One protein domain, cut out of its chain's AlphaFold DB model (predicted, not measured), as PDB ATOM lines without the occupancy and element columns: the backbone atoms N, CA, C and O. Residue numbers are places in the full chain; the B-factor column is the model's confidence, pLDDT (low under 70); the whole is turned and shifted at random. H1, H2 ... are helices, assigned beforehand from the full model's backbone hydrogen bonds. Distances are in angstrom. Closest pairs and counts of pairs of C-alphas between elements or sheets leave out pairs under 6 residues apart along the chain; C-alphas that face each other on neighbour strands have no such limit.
ATOM      1  N   ILE A 603     134.758 178.311  11.660       81.38
ATOM      2  CA  ILE A 603     135.113 179.344  12.636       81.38
ATOM      3  C   ILE A 603     136.558 179.075  13.066       81.38
ATOM      4  O   ILE A 603     136.860 178.001  13.591       81.38
ATOM      5  N   VAL A 604     137.439 180.061  12.874       85.94
ATOM      6  CA  VAL A 604     138.883 179.949  13.162       85.94
ATOM      7  C   VAL A 604     139.143 179.516  14.609       85.94
ATOM      8  O   VAL A 604     139.965 178.636  14.854       85.94
ATOM      9  N   VAL A 605     138.384 180.071  15.557       86.56
ATOM     10  CA  VAL A 605     138.481 179.779  16.997       86.56
ATOM     11  C   VAL A 605     138.315 178.293  17.315       86.56
ATOM     12  O   VAL A 605     139.068 177.759  18.129       86.56
ATOM     13  N   ASP A 606     137.378 177.604  16.658       86.69
ATOM     14  CA  ASP A 606     137.159 176.173  16.888       86.69
ATOM     15  C   ASP A 606     138.371 175.360  16.435       86.69
ATOM     16  O   ASP A 606     138.764 174.418  17.112       86.69
ATOM     17  N   ARG A 607     139.017 175.757  15.334       87.44
ATOM     18  CA  ARG A 607     140.151 175.018  14.754       87.44
ATOM     19  C   ARG A 607     141.432 175.272  15.540       87.44
ATOM     20  O   ARG A 607     142.178 174.335  15.793       87.44
ATOM     21  N   LEU A 608     141.629 176.492  16.046       89.94
ATOM     22  CA  LEU A 608     142.653 176.772  17.059       89.94
ATOM     23  C   LEU A 608     142.422 175.943  18.339       89.94
ATOM     24  O   LEU A 608     143.370 175.407  18.910       89.94
ATOM     25  N   SER A 609     141.162 175.797  18.766       89.00
ATOM     26  CA  SER A 609     140.787 175.008  19.951       89.00
ATOM     27  C   SER A 609     140.995 173.502  19.744       89.00
ATOM     28  O   SER A 609     141.439 172.815  20.661       89.00
ATOM     29  N   GLU A 610     140.714 172.988  18.544       88.50
ATOM     30  CA  GLU A 610     141.028 171.616  18.126       88.50
ATOM     31  C   GLU A 610     142.545 171.377  18.117       88.50
ATOM     32  O   GLU A 610     143.001 170.405  18.714       88.50
ATOM     33  N   MET A 611     143.330 172.288  17.525       88.44
ATOM     34  CA  MET A 611     144.797 172.202  17.483       88.44
ATOM     35  C   MET A 611     145.415 172.160  18.884       88.44
ATOM     36  O   MET A 611     146.275 171.329  19.143       88.44
ATOM     37  N   VAL A 612     144.948 172.997  19.818       89.81
ATOM     38  CA  VAL A 612     145.399 172.990  21.223       89.81
ATOM     39  C   VAL A 612     145.175 171.632  21.913       89.81
ATOM     40  O   VAL A 612     145.969 171.234  22.769       89.81
ATOM     41  N   VAL A 613     144.132 170.898  21.518       87.56
ATOM     42  CA  VAL A 613     143.744 169.592  22.080       87.56
ATOM     43  C   VAL A 613     144.410 168.399  21.366       87.56
ATOM     44  O   VAL A 613     144.421 167.302  21.925       87.56
ATOM     45  N   ASP A 614     144.975 168.575  20.166       83.06
ATOM     46  CA  ASP A 614     145.631 167.502  19.395       83.06
ATOM     47  C   ASP A 614     147.016 167.156  19.981       83.06
ATOM     48  O   ASP A 614     148.048 167.683  19.568       83.06
ATOM     49  N   VAL A 615     147.033 166.257  20.972       67.69
ATOM     50  CA  VAL A 615     148.243 165.808  21.695       67.69
ATOM     51  C   VAL A 615     149.286 165.146  20.775       67.69
ATOM     52  O   VAL A 615     150.449 165.026  21.154       67.69
ATOM     53  N   GLU A 616     148.907 164.721  19.564       64.69
ATOM     54  CA  GLU A 616     149.820 164.066  18.617       64.69
ATOM     55  C   GLU A 616     150.657 165.066  17.782       64.69
ATOM     56  O   GLU A 616     151.650 164.655  17.178       64.69
ATOM     57  N   ASP A 617     150.321 166.368  17.764       70.12
ATOM     58  CA  ASP A 617     151.003 167.391  16.945       70.12
ATOM     59  C   ASP A 617     151.434 168.632  17.747       70.12
ATOM     60  O   ASP A 617     150.875 169.722  17.639       70.12
ATOM     61  N   ASN A 618     152.504 168.486  18.531       78.50
ATOM     62  CA  ASN A 618     153.087 169.577  19.319       78.50
ATOM     63  C   ASN A 618     153.612 170.772  18.491       78.50
ATOM     64  O   ASN A 618     153.864 171.827  19.068       78.50
ATOM     65  N   THR A 619     153.759 170.661  17.165       76.25
ATOM     66  CA  THR A 619     154.487 171.664  16.361       76.25
ATOM     67  C   THR A 619     153.757 173.000  16.199       76.25
ATOM     68  O   THR A 619     154.407 174.031  16.019       76.25
ATOM     69  N   PHE A 620     152.423 172.999  16.305       85.19
ATOM     70  CA  PHE A 620     151.583 174.197  16.182       85.19
ATOM     71  C   PHE A 620     150.809 174.544  17.465       85.19
ATOM     72  O   PHE A 620     150.179 175.603  17.531       85.19
ATOM     73  N   ARG A 621     150.849 173.673  18.487       88.69
ATOM     74  CA  ARG A 621     150.097 173.834  19.746       88.69
ATOM     75  C   ARG A 621     150.473 175.104  20.492       88.69
ATOM     76  O   ARG A 621     149.572 175.817  20.923       88.69
ATOM     77  N   THR A 622     151.767 175.413  20.584       90.12
ATOM     78  CA  THR A 622     152.284 176.637  21.219       90.12
ATOM     79  C   THR A 622     151.662 177.880  20.582       90.12
ATOM     80  O   THR A 622     150.988 178.651  21.262       90.12
ATOM     81  N   SER A 623     151.771 178.026  19.255       91.75
ATOM     82  CA  SER A 623     151.209 179.174  18.535       91.75
ATOM     83  C   SER A 623     149.685 179.249  18.643       91.75
ATOM     84  O   SER A 623     149.145 180.333  18.842       91.75
ATOM     85  N   ALA A 624     148.973 178.120  18.559       92.44
ATOM     86  CA  ALA A 624     147.521 178.102  18.725       92.44
ATOM     87  C   ALA A 624     147.098 178.524  20.147       92.44
ATOM     88  O   ALA A 624     146.148 179.294  20.297       92.44
ATOM     89  N   ALA A 625     147.826 178.073  21.175       92.94
ATOM     90  CA  ALA A 625     147.581 178.438  22.565       92.94
ATOM     91  C   ALA A 625     147.846 179.928  22.828       92.94
ATOM     92  O   ALA A 625     146.998 180.594  23.423       92.94
ATOM     93  N   ASP A 626     148.967 180.471  22.342       93.44
ATOM     94  CA  ASP A 626     149.292 181.891  22.500       93.44
ATOM     95  C   ASP A 626     148.344 182.804  21.707       93.44
ATOM     96  O   ASP A 626     147.894 183.812  22.250       93.44
ATOM     97  N   ILE A 627     147.939 182.437  20.481       93.44
ATOM     98  CA  ILE A 627     146.906 183.184  19.739       93.44
ATOM     99  C   ILE A 627     145.609 183.224  20.555       93.44
ATOM    100  O   ILE A 627     145.097 184.309  20.822       93.44
ATOM    101  N   LEU A 628     145.090 182.073  21.004       92.44
ATOM    102  CA  LEU A 628     143.857 182.007  21.805       92.44
ATOM    103  C   LEU A 628     143.957 182.816  23.103       92.44
ATOM    104  O   LEU A 628     143.006 183.504  23.476       92.44
ATOM    105  N   LYS A 629     145.117 182.796  23.762       92.75
ATOM    106  CA  LYS A 629     145.425 183.610  24.941       92.75
ATOM    107  C   LYS A 629     145.380 185.103  24.616       92.75
ATOM    108  O   LYS A 629     144.747 185.853  25.355       92.75
ATOM    109  N   HIS A 630     145.960 185.542  23.500       92.94
ATOM    110  CA  HIS A 630     145.873 186.937  23.063       92.94
ATOM    111  C   HIS A 630     144.431 187.347  22.727       92.94
ATOM    112  O   HIS A 630     144.014 188.433  23.122       92.94
ATOM    113  N   LEU A 631     143.629 186.464  22.111       89.69
ATOM    114  CA  LEU A 631     142.189 186.703  21.917       89.69
ATOM    115  C   LEU A 631     141.450 186.874  23.256       89.69
ATOM    116  O   LEU A 631     140.609 187.762  23.376       89.69
ATOM    117  N   CYS A 632     141.786 186.073  24.273       87.62
ATOM    118  CA  CYS A 632     141.200 186.164  25.616       87.62
ATOM    119  C   CYS A 632     141.609 187.433  26.387       87.62
ATOM    120  O   CYS A 632     140.854 187.892  27.240       87.62
ATOM    121  N   ILE A 633     142.802 187.984  26.135       86.31
ATOM    122  CA  ILE A 633     143.301 189.198  26.808       86.31
ATOM    123  C   ILE A 633     142.744 190.464  26.156       86.31
ATOM    124  O   ILE A 633     142.380 191.400  26.866       86.31
ATOM    125  N   ASN A 634     142.714 190.495  24.822       79.75
ATOM    126  CA  ASN A 634     142.545 191.725  24.052       79.75
ATOM    127  C   ASN A 634     141.097 192.020  23.634       79.75
ATOM    128  O   ASN A 634     140.864 193.070  23.048       79.75
ATOM    129  N   HIS A 635     140.130 191.135  23.886       71.38
ATOM    130  CA  HIS A 635     138.736 191.372  23.502       71.38
ATOM    131  C   HIS A 635     137.947 192.067  24.623       71.38
ATOM    132  O   HIS A 635     137.808 191.521  25.716       71.38
ATOM    133  N   THR A 636     137.414 193.265  24.352       67.31
ATOM    134  CA  THR A 636     136.679 194.067  25.352       67.31
ATOM    135  C   THR A 636     135.161 194.133  25.137       67.31
ATOM    136  O   THR A 636     134.441 194.654  25.990       67.31
ATOM    137  N   THR A 637     134.654 193.602  24.020       70.19
ATOM    138  CA  THR A 637     133.234 193.657  23.633       70.19
ATOM    139  C   THR A 637     132.500 192.348  23.917       70.19
ATOM    140  O   THR A 637     132.994 191.284  23.578       70.19
ATOM    141  N   ASP A 638     131.289 192.405  24.469       68.44
ATOM    142  CA  ASP A 638     130.437 191.217  24.629       68.44
ATOM    143  C   ASP A 638     129.632 191.004  23.328       68.44
ATOM    144  O   ASP A 638     128.574 191.607  23.133       68.44
ATOM    145  N   ASP A 639     130.196 190.247  22.375       80.06
ATOM    146  CA  ASP A 639     129.589 189.968  21.062       80.06
ATOM    147  C   ASP A 639     129.468 188.459  20.739       80.06
ATOM    148  O   ASP A 639     130.014 187.600  21.431       80.06
ATOM    149  N   GLU A 640     128.743 188.107  19.667       83.00
ATOM    150  CA  GLU A 640     128.481 186.706  19.269       83.00
ATOM    151  C   GLU A 640     129.771 185.885  19.027       83.00
ATOM    152  O   GLU A 640     129.751 184.652  19.036       83.00
ATOM    153  N   HIS A 641     130.905 186.542  18.768       80.06
ATOM    154  CA  HIS A 641     132.203 185.895  18.592       80.06
ATOM    155  C   HIS A 641     132.919 185.663  19.928       80.06
ATOM    156  O   HIS A 641     133.619 184.657  20.069       80.06
ATOM    157  N   TRP A 642     132.686 186.518  20.926       81.19
ATOM    158  CA  TRP A 642     133.108 186.282  22.308       81.19
ATOM    159  C   TRP A 642     132.402 185.068  22.922       81.19
ATOM    160  O   TRP A 642     133.059 184.183  23.472       81.19
ATOM    161  N   ASP A 643     131.085 184.945  22.731       82.06
ATOM    162  CA  ASP A 643     130.320 183.770  23.174       82.06
ATOM    163  C   ASP A 643     130.800 182.470  22.512       82.06
ATOM    164  O   ASP A 643     130.843 181.411  23.149       82.06
ATOM    165  N   LYS A 644     131.214 182.530  21.240       83.50
ATOM    166  CA  LYS A 644     131.856 181.391  20.567       83.50
ATOM    167  C   LYS A 644     133.164 181.022  21.255       83.50
ATOM    168  O   LYS A 644     133.308 179.866  21.642       83.50
ATOM    169  N   LEU A 645     134.050 181.985  21.517       87.31
ATOM    170  CA  LEU A 645     135.302 181.734  22.239       87.31
ATOM    171  C   LEU A 645     135.069 181.133  23.633       87.31
ATOM    172  O   LEU A 645     135.690 180.119  23.952       87.31
ATOM    173  N   LYS A 646     134.134 181.668  24.433       85.06
ATOM    174  CA  LYS A 646     133.752 181.078  25.734       85.06
ATOM    175  C   LYS A 646     133.354 179.603  25.595       85.06
ATOM    176  O   LYS A 646     133.766 178.760  26.399       85.06
ATOM    177  N   ASN A 647     132.564 179.270  24.574       85.38
ATOM    178  CA  ASN A 647     132.105 177.904  24.337       85.38
ATOM    179  C   ASN A 647     133.233 176.975  23.856       85.38
ATOM    180  O   ASN A 647     133.390 175.898  24.435       85.38
ATOM    181  N   SER A 648     134.074 177.388  22.903       86.19
ATOM    182  CA  SER A 648     135.222 176.585  22.451       86.19
ATOM    183  C   SER A 648     136.238 176.368  23.591       86.19
ATOM    184  O   SER A 648     136.706 175.245  23.796       86.19
ATOM    185  N   MET A 649     136.494 177.382  24.433       88.81
ATOM    186  CA  MET A 649     137.362 177.257  25.621       88.81
ATOM    187  C   MET A 649     136.792 176.319  26.691       88.81
ATOM    188  O   MET A 649     137.551 175.598  27.338       88.81
ATOM    189  N   THR A 650     135.466 176.240  26.835       84.44
ATOM    190  CA  THR A 650     134.823 175.259  27.732       84.44
ATOM    191  C   THR A 650     135.091 173.814  27.294       84.44
ATOM    192  O   THR A 650     135.132 172.918  28.130       84.44
ATOM    193  N   ILE A 651     135.311 173.569  26.000       85.12
ATOM    194  CA  ILE A 651     135.614 172.233  25.466       85.12
ATOM    195  C   ILE A 651     137.123 171.940  25.515       85.12
ATOM    196  O   ILE A 651     137.516 170.801  25.785       85.12
ATOM    197  N   ALA A 652     137.964 172.940  25.237       88.56
ATOM    198  CA  ALA A 652     139.411 172.769  25.122       88.56
ATOM    199  C   ALA A 652     140.131 172.719  26.479       88.56
ATOM    200  O   ALA A 652     140.845 171.754  26.760       88.56
ATOM    201  N   ILE A 653     139.924 173.719  27.344       89.38
ATOM    202  CA  ILE A 653     140.718 173.887  28.573       89.38
ATOM    203  C   ILE A 653     140.614 172.683  29.532       89.38
ATOM    204  O   ILE A 653     141.653 172.260  30.039       89.38
ATOM    205  N   PRO A 654     139.447 172.039  29.751       85.31
ATOM    206  CA  PRO A 654     139.376 170.856  30.613       85.31
ATOM    207  C   PRO A 654     140.196 169.664  30.104       85.31
ATOM    208  O   PRO A 654     140.713 168.890  30.907       85.31
ATOM    209  N   LYS A 655     140.338 169.515  28.780       86.06
ATOM    210  CA  LYS A 655     141.168 168.462  28.174       86.06
ATOM    211  C   LYS A 655     142.652 168.773  28.357       86.06
ATOM    212  O   LYS A 655     143.395 167.895  28.782       86.06
ATOM    213  N   VAL A 656     143.042 170.028  28.122       86.94
ATOM    214  CA  VAL A 656     144.411 170.525  28.339       86.94
ATOM    215  C   VAL A 656     144.834 170.362  29.799       86.94
ATOM    216  O   VAL A 656     145.888 169.803  30.070       86.94
ATOM    217  N   LEU A 657     144.006 170.770  30.765       83.12
ATOM    218  CA  LEU A 657     144.317 170.595  32.190       83.12
ATOM    219  C   LEU A 657     144.468 169.122  32.575       83.12
ATOM    220  O   LEU A 657     145.383 168.769  33.315       83.12
ATOM    221  N   ARG A 658     143.605 168.252  32.039       80.31
ATOM    222  CA  ARG A 658     143.668 166.803  32.268       80.31
ATOM    223  C   ARG A 658     144.964 166.190  31.710       80.31
ATOM    224  O   ARG A 658     145.548 165.328  32.361       80.31
ATOM    225  N   GLU A 659     145.453 166.669  30.567       83.88
ATOM    226  CA  GLU A 659     146.771 166.317  30.018       83.88
ATOM    227  C   GLU A 659     147.922 166.851  30.886       83.88
ATOM    228  O   GLU A 659     148.805 166.084  31.272       83.88
ATOM    229  N   LEU A 660     147.901 168.141  31.249       84.00
ATOM    230  CA  LEU A 660     148.946 168.773  32.062       84.00
ATOM    231  C   LEU A 660     149.113 168.068  33.416       84.00
ATOM    232  O   LEU A 660     150.244 167.776  33.812       84.00
ATOM    233  N   LEU A 661     148.009 167.712  34.079       79.25
ATOM    234  CA  LEU A 661     147.992 166.964  35.344       79.25
ATOM    235  C   LEU A 661     148.367 165.472  35.182       79.25
ATOM    236  O   LEU A 661     148.661 164.800  36.169       79.25
ATOM    237  N   GLY A 662     148.455 164.956  33.950       66.94
ATOM    238  CA  GLY A 662     148.907 163.591  33.654       66.94
ATOM    239  C   GLY A 662     147.830 162.513  33.814       66.94
ATOM    240  O   GLY A 662     148.150 161.374  34.159       66.94
ATOM    241  N   CYS A 663     146.566 162.862  33.584       56.59
ATOM    242  CA  CYS A 663     145.420 161.972  33.738       56.59
ATOM    243  C   CYS A 663     145.122 161.242  32.412       56.59
ATOM    244  O   CYS A 663     144.457 161.782  31.525       56.59
ATOM    245  N   ASP A 664     145.628 160.011  32.279       38.91
ATOM    246  CA  ASP A 664     145.546 159.191  31.060       38.91
ATOM    247  C   ASP A 664     144.101 158.900  30.601       38.91
ATOM    248  O   ASP A 664     143.319 158.262  31.310       38.91
ATOM    249  N   TRP A 665     143.781 159.234  29.346       37.12
ATOM    250  CA  TRP A 665     142.650 158.630  28.637       37.12
ATOM    251  C   TRP A 665     143.109 157.354  27.923       37.12
ATOM    252  O   TRP A 665     143.719 157.415  26.852       37.12
ATOM    253  N   TYR A 720     161.181 164.829  29.710       72.69
ATOM    254  CA  TYR A 720     160.505 165.675  28.726       72.69
ATOM    255  C   TYR A 720     161.512 166.420  27.846       72.69
ATOM    256  O   TYR A 720     162.538 166.902  28.346       72.69
ATOM    257  N   THR A 721     161.216 166.546  26.553       79.44
ATOM    258  CA  THR A 721     162.024 167.367  25.639       79.44
ATOM    259  C   THR A 721     161.814 168.865  25.919       79.44
ATOM    260  O   THR A 721     160.793 169.246  26.497       79.44
ATOM    261  N   PRO A 722     162.743 169.753  25.511       79.81
ATOM    262  CA  PRO A 722     162.534 171.198  25.624       79.81
ATOM    263  C   PRO A 722     161.264 171.678  24.903       79.81
ATOM    264  O   PRO A 722     160.530 172.496  25.446       79.81
ATOM    265  N   GLU A 723     160.965 171.108  23.732       78.69
ATOM    266  CA  GLU A 723     159.773 171.421  22.928       78.69
ATOM    267  C   GLU A 723     158.473 171.004  23.641       78.69
ATOM    268  O   GLU A 723     157.494 171.746  23.652       78.69
ATOM    269  N   GLU A 724     158.457 169.839  24.303       82.88
ATOM    270  CA  GLU A 724     157.313 169.393  25.114       82.88
ATOM    271  C   GLU A 724     157.063 170.300  26.325       82.88
ATOM    272  O   GLU A 724     155.918 170.440  26.758       82.88
ATOM    273  N   ILE A 725     158.116 170.900  26.888       84.75
ATOM    274  CA  ILE A 725     158.015 171.832  28.018       84.75
ATOM    275  C   ILE A 725     157.500 173.190  27.539       84.75
ATOM    276  O   ILE A 725     156.586 173.730  28.153       84.75
ATOM    277  N   GLU A 726     158.002 173.700  26.413       86.44
ATOM    278  CA  GLU A 726     157.525 174.942  25.786       86.44
ATOM    279  C   GLU A 726     156.020 174.878  25.461       86.44
ATOM    280  O   GLU A 726     155.266 175.790  25.807       86.44
ATOM    281  N   VAL A 727     155.551 173.756  24.898       88.06
ATOM    282  CA  VAL A 727     154.114 173.504  24.685       88.06
ATOM    283  C   VAL A 727     153.351 173.498  26.013       88.06
ATOM    284  O   VAL A 727     152.318 174.157  26.128       88.06
ATOM    285  N   GLN A 728     153.844 172.795  27.037       88.88
ATOM    286  CA  GLN A 728     153.187 172.741  28.349       88.88
ATOM    287  C   GLN A 728     153.109 174.114  29.038       88.88
ATOM    288  O   GLN A 728     152.099 174.411  29.678       88.88
ATOM    289  N   GLU A 729     154.124 174.967  28.882       89.69
ATOM    290  CA  GLU A 729     154.140 176.340  29.401       89.69
ATOM    291  C   GLU A 729     153.105 177.232  28.702       89.69
ATOM    292  O   GLU A 729     152.328 177.912  29.378       89.69
ATOM    293  N   ALA A 730     153.026 177.189  27.367       89.88
ATOM    294  CA  ALA A 730     152.022 177.939  26.608       89.88
ATOM    295  C   ALA A 730     150.589 177.481  26.940       89.88
ATOM    296  O   ALA A 730     149.704 178.307  27.181       89.88
ATOM    297  N   LEU A 731     150.368 176.165  27.044       91.12
ATOM    298  CA  LEU A 731     149.091 175.574  27.448       91.12
ATOM    299  C   LEU A 731     148.678 175.990  28.870       91.12
ATOM    300  O   LEU A 731     147.543 176.424  29.076       91.12
ATOM    301  N   ALA A 732     149.593 175.922  29.843       89.12
ATOM    302  CA  ALA A 732     149.330 176.370  31.211       89.12
ATOM    303  C   ALA A 732     149.046 177.884  31.271       89.12
ATOM    304  O   ALA A 732     148.113 178.315  31.953       89.12
ATOM    305  N   SER A 733     149.787 178.692  30.503       91.75
ATOM    306  CA  SER A 733     149.575 180.140  30.389       91.75
ATOM    307  C   SER A 733     148.200 180.484  29.798       91.75
ATOM    308  O   SER A 733     147.536 181.404  30.286       91.75
ATOM    309  N   LEU A 734     147.724 179.719  28.808       92.81
ATOM    310  CA  LEU A 734     146.357 179.828  28.292       92.81
ATOM    311  C   LEU A 734     145.320 179.477  29.372       92.81
ATOM    312  O   LEU A 734     144.370 180.237  29.553       92.81
ATOM    313  N   CYS A 735     145.501 178.380  30.118       89.62
ATOM    314  CA  CYS A 735     144.580 177.992  31.197       89.62
ATOM    315  C   CYS A 735     144.434 179.096  32.261       89.62
ATOM    316  O   CYS A 735     143.309 179.456  32.606       89.62
ATOM    317  N   VAL A 736     145.550 179.677  32.723       89.56
ATOM    318  CA  VAL A 736     145.553 180.820  33.660       89.56
ATOM    319  C   VAL A 736     144.815 182.017  33.060       89.56
ATOM    320  O   VAL A 736     143.928 182.584  33.693       89.56
ATOM    321  N   THR A 737     145.113 182.361  31.806       90.50
ATOM    322  CA  THR A 737     144.482 183.500  31.125       90.50
ATOM    323  C   THR A 737     142.964 183.332  31.009       90.50
ATOM    324  O   THR A 737     142.223 184.281  31.257       90.50
ATOM    325  N   VAL A 738     142.479 182.130  30.681       87.31
ATOM    326  CA  VAL A 738     141.037 181.839  30.627       87.31
ATOM    327  C   VAL A 738     140.403 181.952  32.021       87.31
ATOM    328  O   VAL A 738     139.337 182.559  32.143       87.31
ATOM    329  N   CYS A 739     141.058 181.466  33.082       85.50
ATOM    330  CA  CYS A 739     140.589 181.653  34.460       85.50
ATOM    331  C   CYS A 739     140.438 183.126  34.848       85.50
ATOM    332  O   CYS A 739     139.398 183.518  35.380       85.50
ATOM    333  N   ASP A 740     141.446 183.943  34.556       86.50
ATOM    334  CA  ASP A 740     141.496 185.340  34.988       86.50
ATOM    335  C   ASP A 740     140.597 186.257  34.145       86.50
ATOM    336  O   ASP A 740     140.022 187.213  34.668       86.50
ATOM    337  N   LYS A 741     140.479 185.997  32.833       86.50
ATOM    338  CA  LYS A 741     139.810 186.901  31.879       86.50
ATOM    339  C   LYS A 741     138.400 186.486  31.480       86.50
ATOM    340  O   LYS A 741     137.574 187.372  31.265       86.50
ATOM    341  N   LEU A 742     138.115 185.186  31.386       83.38
ATOM    342  CA  LEU A 742     136.803 184.675  30.965       83.38
ATOM    343  C   LEU A 742     135.991 184.143  32.149       83.38
ATOM    344  O   LEU A 742     134.799 184.412  32.238       83.38
ATOM    345  N   ILE A 743     136.607 183.367  33.043       82.19
ATOM    346  CA  ILE A 743     135.868 182.656  34.099       82.19
ATOM    347  C   ILE A 743     135.584 183.584  35.284       82.19
ATOM    348  O   ILE A 743     134.453 183.673  35.748       82.19
ATOM    349  N   SER A 744     136.590 184.329  35.746       79.50
ATOM    350  CA  SER A 744     136.466 185.243  36.894       79.50
ATOM    351  C   SER A 744     135.565 186.463  36.624       79.50
ATOM    352  O   SER A 744     135.186 187.168  37.558       79.50
ATOM    353  N   THR A 745     135.223 186.721  35.358       79.19
ATOM    354  CA  THR A 745     134.351 187.815  34.897       79.19
ATOM    355  C   THR A 745     132.911 187.363  34.612       79.19
ATOM    356  O   THR A 745     132.022 188.209  34.541       79.19
ATOM    357  N   ASP A 746     132.657 186.054  34.502       80.88
ATOM    358  CA  ASP A 746     131.357 185.466  34.153       80.88
ATOM    359  C   ASP A 746     130.952 184.392  35.191       80.88
ATOM    360  O   ASP A 746     131.401 183.244  35.119       80.88
ATOM    361  N   PRO A 747     130.082 184.730  36.168       81.31
ATOM    362  CA  PRO A 747     129.686 183.803  37.229       81.31
ATOM    363  C   PRO A 747     129.001 182.527  36.730       81.31
ATOM    364  O   PRO A 747     129.107 181.492  37.380       81.31
ATOM    365  N   VAL A 748     128.306 182.574  35.587       80.94
ATOM    366  CA  VAL A 748     127.628 181.398  35.012       80.94
ATOM    367  C   VAL A 748     128.656 180.458  34.389       80.94
ATOM    368  O   VAL A 748     128.534 179.234  34.495       80.94
ATOM    369  N   LEU A 749     129.695 181.022  33.771       82.25
ATOM    370  CA  LEU A 749     130.826 180.269  33.249       82.25
ATOM    371  C   LEU A 749     131.674 179.666  34.383       82.25
ATOM    372  O   LEU A 749     132.048 178.499  34.278       82.25
ATOM    373  N   ALA A 750     131.901 180.393  35.483       82.38
ATOM    374  CA  ALA A 750     132.549 179.876  36.695       82.38
ATOM    375  C   ALA A 750     131.827 178.647  37.260       82.38
ATOM    376  O   ALA A 750     132.421 177.575  37.369       82.38
ATOM    377  N   ASP A 751     130.514 178.753  37.469       82.38
ATOM    378  CA  ASP A 751     129.654 177.653  37.915       82.38
ATOM    379  C   ASP A 751     129.693 176.427  36.982       82.38
ATOM    380  O   ASP A 751     129.419 175.299  37.404       82.38
ATOM    381  N   ARG A 752     129.962 176.639  35.685       81.69
ATOM    382  CA  ARG A 752     130.101 175.581  34.673       81.69
ATOM    383  C   ARG A 752     131.483 174.930  34.738       81.69
ATOM    384  O   ARG A 752     131.569 173.706  34.675       81.69
ATOM    385  N   PHE A 753     132.543 175.716  34.908       81.75
ATOM    386  CA  PHE A 753     133.908 175.213  35.044       81.75
ATOM    387  C   PHE A 753     134.170 174.515  36.382       81.75
ATOM    388  O   PHE A 753     134.870 173.509  36.379       81.75
ATOM    389  N   ASP A 754     133.564 174.948  37.489       81.56
ATOM    390  CA  ASP A 754     133.684 174.262  38.785       81.56
ATOM    391  C   ASP A 754     132.985 172.888  38.782       81.56
ATOM    392  O   ASP A 754     133.491 171.928  39.365       81.56
ATOM    393  N   LYS A 755     131.875 172.739  38.043       81.12
ATOM    394  CA  LYS A 755     131.255 171.422  37.786       81.12
ATOM    395  C   LYS A 755     132.184 170.518  36.972       81.12
ATOM    396  O   LYS A 755     132.394 169.367  37.337       81.12
ATOM    397  N   ILE A 756     132.810 171.058  35.923       76.06
ATOM    398  CA  ILE A 756     133.792 170.318  35.118       76.06
ATOM    399  C   ILE A 756     135.054 169.981  35.940       76.06
ATOM    400  O   ILE A 756     135.625 168.907  35.765       76.06
ATOM    401  N   ALA A 757     135.481 170.853  36.859       72.94
ATOM    402  CA  ALA A 757     136.585 170.593  37.782       72.94
ATOM    403  C   ALA A 757     136.281 169.387  38.680       72.94
ATOM    404  O   ALA A 757     137.120 168.498  38.808       72.94
ATOM    405  N   ALA A 758     135.070 169.324  39.244       73.50
ATOM    406  CA  ALA A 758     134.618 168.180  40.026       73.50
ATOM    407  C   ALA A 758     134.642 166.877  39.202       73.50
ATOM    408  O   ALA A 758     135.194 165.884  39.673       73.50
ATOM    409  N   ASP A 759     134.150 166.889  37.959       71.31
ATOM    410  CA  ASP A 759     134.200 165.720  37.064       71.31
ATOM    411  C   ASP A 759     135.647 165.288  36.737       71.31
ATOM    412  O   ASP A 759     135.966 164.099  36.740       71.31
ATOM    413  N   VAL A 760     136.566 166.236  36.504       66.50
ATOM    414  CA  VAL A 760     137.996 165.940  36.282       66.50
ATOM    415  C   VAL A 760     138.651 165.338  37.532       66.50
ATOM    416  O   VAL A 760     139.424 164.386  37.403       66.50
ATOM    417  N   CYS A 761     138.314 165.824  38.729       65.75
ATOM    418  CA  CYS A 761     138.762 165.253  40.005       65.75
ATOM    419  C   CYS A 761     138.168 163.863  40.302       65.75
ATOM    420  O   CYS A 761     138.754 163.118  41.080       65.75
ATOM    421  N   LEU A 762     137.018 163.509  39.716       65.50
ATOM    422  CA  LEU A 762     136.393 162.188  39.867       65.50
ATOM    423  C   LEU A 762     136.969 161.149  38.891       65.50
ATOM    424  O   LEU A 762     137.160 159.996  39.273       65.50
ATOM    425  N   ASP A 763     137.266 161.551  37.651       55.22
ATOM    426  CA  ASP A 763     137.867 160.682  36.624       55.22
ATOM    427  C   ASP A 763     139.344 160.355  36.890       55.22
ATOM    428  O   ASP A 763     139.866 159.347  36.410       55.22
ATOM    429  N   SER A 764     140.046 161.230  37.609       50.38
ATOM    430  CA  SER A 764     141.476 161.094  37.857       50.38
ATOM    431  C   SER A 764     141.754 160.598  39.270       50.38
ATOM    432  O   SER A 764     141.246 161.128  40.252       50.38
ATOM    433  N   SER A 765     142.638 159.607  39.403       49.84
ATOM    434  CA  SER A 765     143.155 159.153  40.700       49.84
ATOM    435  C   SER A 765     144.198 160.121  41.287       49.84
ATOM    436  O   SER A 765     145.222 159.700  41.835       49.84
ATOM    437  N   ILE A 766     143.933 161.429  41.178       48.91
ATOM    438  CA  ILE A 766     144.672 162.477  41.882       48.91
ATOM    439  C   ILE A 766     144.537 162.220  43.389       48.91
ATOM    440  O   ILE A 766     143.514 161.759  43.895       48.91
ATOM    441  N   THR A 767     145.641 162.415  44.103       40.81
ATOM    442  CA  THR A 767     145.835 161.905  45.464       40.81
ATOM    443  C   THR A 767     144.787 162.393  46.469       40.81
ATOM    444  O   THR A 767     144.343 163.534  46.411       40.81
ATOM    445  N   ALA A 768     144.478 161.536  47.448       39.50
ATOM    446  CA  ALA A 768     143.345 161.604  48.383       39.50
ATOM    447  C   ALA A 768     143.307 162.776  49.403       39.50
ATOM    448  O   ALA A 768     142.783 162.607  50.503       39.50
ATOM    449  N   ASN A 769     143.841 163.952  49.063       45.16
ATOM    450  CA  ASN A 769     143.856 165.143  49.919       45.16
ATOM    451  C   ASN A 769     143.009 166.312  49.384       45.16
ATOM    452  O   ASN A 769     142.807 167.281  50.117       45.16
ATOM    453  N   THR A 770     142.500 166.255  48.151       42.75
ATOM    454  CA  THR A 770     141.725 167.360  47.567       42.75
ATOM    455  C   THR A 770     140.233 167.196  47.871       42.75
ATOM    456  O   THR A 770     139.541 166.342  47.325       42.75
ATOM    457  N   THR A 771     139.740 167.996  48.818       41.50
ATOM    458  CA  THR A 771     138.346 167.984  49.292       41.50
ATOM    459  C   THR A 771     137.340 168.366  48.204       41.50
ATOM    460  O   THR A 771     137.660 169.161  47.327       41.50
ATOM    461  N   ALA A 772     136.097 167.889  48.342       43.06
ATOM    462  CA  ALA A 772     134.987 167.946  47.374       43.06
ATOM    463  C   ALA A 772     134.428 169.345  46.980       43.06
ATOM    464  O   ALA A 772     133.263 169.447  46.617       43.06
ATOM    465  N   ASN A 773     135.238 170.404  47.051       51.56
ATOM    466  CA  ASN A 773     134.966 171.768  46.581       51.56
ATOM    467  C   ASN A 773     136.220 172.327  45.865       51.56
ATOM    468  O   ASN A 773     136.718 173.405  46.195       51.56
ATOM    469  N   THR A 774     136.797 171.573  44.925       60.75
ATOM    470  CA  THR A 774     137.906 172.051  44.084       60.75
ATOM    471  C   THR A 774     137.408 173.060  43.060       60.75
ATOM    472  O   THR A 774     136.923 172.672  41.999       60.75
ATOM    473  N   ALA A 775     137.566 174.349  43.364       75.88
ATOM    474  CA  ALA A 775     137.399 175.407  42.373       75.88
ATOM    475  C   ALA A 775     138.366 175.186  41.198       75.88
ATOM    476  O   ALA A 775     139.532 174.837  41.400       75.88
ATOM    477  N   PHE A 776     137.912 175.441  39.976       79.44
ATOM    478  CA  PHE A 776     138.668 175.226  38.742       79.44
ATOM    479  C   PHE A 776     140.026 175.950  38.743       79.44
ATOM    480  O   PHE A 776     141.041 175.389  38.331       79.44
ATOM    481  N   ALA A 777     140.077 177.157  39.318       81.88
ATOM    482  CA  ALA A 777     141.308 177.930  39.497       81.88
ATOM    483  C   ALA A 777     142.388 177.203  40.333       81.88
ATOM    484  O   ALA A 777     143.580 177.421  40.119       81.88
ATOM    485  N   ALA A 778     142.002 176.312  41.257       80.19
ATOM    486  CA  ALA A 778     142.954 175.515  42.031       80.19
ATOM    487  C   ALA A 778     143.642 174.445  41.163       80.19
ATOM    488  O   ALA A 778     144.858 174.287  41.260       80.19
ATOM    489  N   LEU A 779     142.898 173.784  40.266       80.50
ATOM    490  CA  LEU A 779     143.461 172.825  39.304       80.50
ATOM    491  C   LEU A 779     144.404 173.503  38.306       80.50
ATOM    492  O   LEU A 779     145.435 172.941  37.950       80.50
ATOM    493  N   VAL A 780     144.084 174.727  37.881       84.69
ATOM    494  CA  VAL A 780     144.953 175.514  36.991       84.69
ATOM    495  C   VAL A 780     146.266 175.893  37.683       84.69
ATOM    496  O   VAL A 780     147.334 175.787  37.078       84.69
ATOM    497  N   LYS A 781     146.213 176.257  38.971       84.81
ATOM    498  CA  LYS A 781     147.412 176.498  39.787       84.81
ATOM    499  C   LYS A 781     148.260 175.232  39.950       84.81
ATOM    500  O   LYS A 781     149.469 175.291  39.752       84.81
ATOM    501  N   GLU A 782     147.633 174.096  40.261       81.31
ATOM    502  CA  GLU A 782     148.312 172.800  40.388       81.31
ATOM    503  C   GLU A 782     148.982 172.378  39.069       81.31
ATOM    504  O   GLU A 782     150.149 171.987  39.068       81.31
ATOM    505  N   ALA A 783     148.300 172.550  37.932       80.88
ATOM    506  CA  ALA A 783     148.865 172.288  36.610       80.88
ATOM    507  C   ALA A 783     150.109 173.154  36.331       80.88
ATOM    508  O   ALA A 783     151.120 172.633  35.859       80.88
ATOM    509  N   GLY A 784     150.080 174.446  36.680       82.88
ATOM    510  CA  GLY A 784     151.246 175.331  36.571       82.88
ATOM    511  C   GLY A 784     152.431 174.884  37.440       82.88
ATOM    512  O   GLY A 784     153.560 174.811  36.956       82.88
ATOM    513  N   GLU A 785     152.180 174.503  38.696       83.88
ATOM    514  CA  GLU A 785     153.213 173.975  39.604       83.88
ATOM    515  C   GLU A 785     153.825 172.654  39.090       83.88
ATOM    516  O   GLU A 785     155.030 172.420  39.235       83.88
ATOM    517  N   VAL A 786     153.026 171.802  38.437       81.94
ATOM    518  CA  VAL A 786     153.493 170.572  37.777       81.94
ATOM    519  C   VAL A 786     154.399 170.875  36.575       81.94
ATOM    520  O   VAL A 786     155.437 170.225  36.433       81.94
ATOM    521  N   VAL A 787     154.061 171.861  35.736       84.44
ATOM    522  CA  VAL A 787     154.883 172.251  34.573       84.44
ATOM    523  C   VAL A 787     156.227 172.843  35.012       84.44
ATOM    524  O   VAL A 787     157.269 172.376  34.552       84.44
ATOM    525  N   GLU A 788     156.240 173.768  35.976       84.75
ATOM    526  CA  GLU A 788     157.487 174.329  36.529       84.75
ATOM    527  C   GLU A 788     158.390 173.245  37.147       84.75
ATOM    528  O   GLU A 788     159.614 173.250  36.983       84.75
ATOM    529  N   LYS A 789     157.798 172.232  37.792       81.94
ATOM    530  CA  LYS A 789     158.547 171.076  38.300       81.94
ATOM    531  C   LYS A 789     159.165 170.233  37.174       81.94
ATOM    532  O   LYS A 789     160.312 169.805  37.316       81.94
ATOM    533  N   ARG A 790     158.452 170.008  36.061       83.19
ATOM    534  CA  ARG A 790     158.978 169.298  34.874       83.19
ATOM    535  C   ARG A 790     160.111 170.083  34.202       83.19
ATOM    536  O   ARG A 790     161.148 169.497  33.885       83.19
ATOM    537  N   LYS A 791     159.963 171.406  34.078       83.31
ATOM    538  CA  LYS A 791     160.997 172.337  33.594       83.31
ATOM    539  C   LYS A 791     162.284 172.225  34.413       83.31
ATOM    540  O   LYS A 791     163.353 171.961  33.859       83.31
ATOM    541  N   ALA A 792     162.178 172.321  35.740       81.06
ATOM    542  CA  ALA A 792     163.318 172.178  36.646       81.06
ATOM    543  C   ALA A 792     164.009 170.804  36.523       81.06
ATOM    544  O   ALA A 792     165.238 170.725  36.543       81.06
ATOM    545  N   GLN A 793     163.242 169.721  36.349       75.50
ATOM    546  CA  GLN A 793     163.786 168.371  36.154       75.50
ATOM    547  C   GLN A 793     164.545 168.214  34.827       75.50
ATOM    548  O   GLN A 793     165.583 167.551  34.805       75.50
ATOM    549  N   SER A 794     164.079 168.843  33.744       73.06
ATOM    550  CA  SER A 794     164.761 168.803  32.442       73.06
ATOM    551  C   SER A 794     166.111 169.530  32.476       73.06
ATOM    552  O   SER A 794     167.122 168.970  32.052       73.06
ATOM    553  N   ILE A 795     166.168 170.714  33.102       65.31
ATOM    554  CA  ILE A 795     167.409 171.496  33.263       65.31
ATOM    555  C   ILE A 795     168.477 170.708  34.043       65.31
ATOM    556  O   ILE A 795     169.651 170.711  33.671       65.31
ATOM    557  N   VAL A 796     168.082 169.990  35.101       58.00
ATOM    558  CA  VAL A 796     169.005 169.182  35.925       58.00
ATOM    559  C   VAL A 796     169.566 167.970  35.163       58.00
ATOM    560  O   VAL A 796     170.670 167.524  35.466       58.00
ATOM    561  N   GLY A 797     168.869 167.463  34.142       51.00
ATOM    562  CA  GLY A 797     169.337 166.344  33.314       51.00
ATOM    563  C   GLY A 797     170.442 166.686  32.303       51.00
ATOM    564  O   GLY A 797     170.984 165.777  31.679       51.00
ATOM    565  N   ILE A 798     170.780 167.969  32.118       48.94
ATOM    566  CA  ILE A 798     171.647 168.442  31.020       48.94
ATOM    567  C   ILE A 798     173.139 168.543  31.417       48.94
ATOM    568  O   ILE A 798     174.003 168.666  30.547       48.94
TER     569      ILE A 798
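This is residues 603 to 665 and 720 to 798 of the 805 residues of the protein "Expressed protein" of Oryza sativa subsp. japonica (UniProt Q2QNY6). Two layers of three helices cross face to face: H2, H4 and H6 side by side in one, H1, H3 and H5 in the other. H4 and H3 are the middle helices; the layers meet more loosely at H5 and H6, joined by a loop, residues 764 to 775. The printed part has 142 residues with six named helices, H1 to H6 in chain order, and no named strand: all helix. It is compact, with a radius of gyration of the C-alphas of 15.0 A and spans of 48 by 36 by 24 A.

H1, residues 604 to 613, begins at C-alpha 604 (138.883, 179.949, 13.162). H2 is residues 618 to 634, 25.0 A long. H3, residues 640 to 660, 30.1 A, has a kink of 32 degrees near residue 652. H4 is residues 722 to 743, 30.2 A; H5 is residues 747 to 763, 24.5 A. H6, residues 776 to 796, 31.1 A, ends at C-alpha 796 (169.005, 169.182, 35.925).

H3 and H4, the hubs, touch at a steep tilt of 46 degrees, the closest C-alphas being Ile 653 and Cys 735, 6.2 A. H4 touches H2 at a shallow tilt of 24 degrees, closest at Val 727 and Thr 622, 5.0 A, and H6 at 19 degrees, closest at Ala 732 and Gly 784, 5.8 A. H3 touches H1 at 7 degrees, closest at Ala 652 and Ser 609, 5.8 A. H3 touches H5 with residues 650 to 658 alone, closest at Arg 658 and Val 760, 7.0 A. H1 and H5 are apart. Every O i to N i+4 pair is within hydrogen-bond range in H1 and H6, but 11 of 13 in H2, 15 of 17 in H3, 17 of 18 in H4 and 12 of 13 in H5.

The farthest C-alphas, Glu 640 and Ile 798, are 48.3 A apart. Residues 666 to 719 are not printed; C-alphas 665 and 720 are 19.2 A apart across this cut. The link from H5 to H6 is long. Among the 27 residues with pLDDT under 70 are 760 to 774.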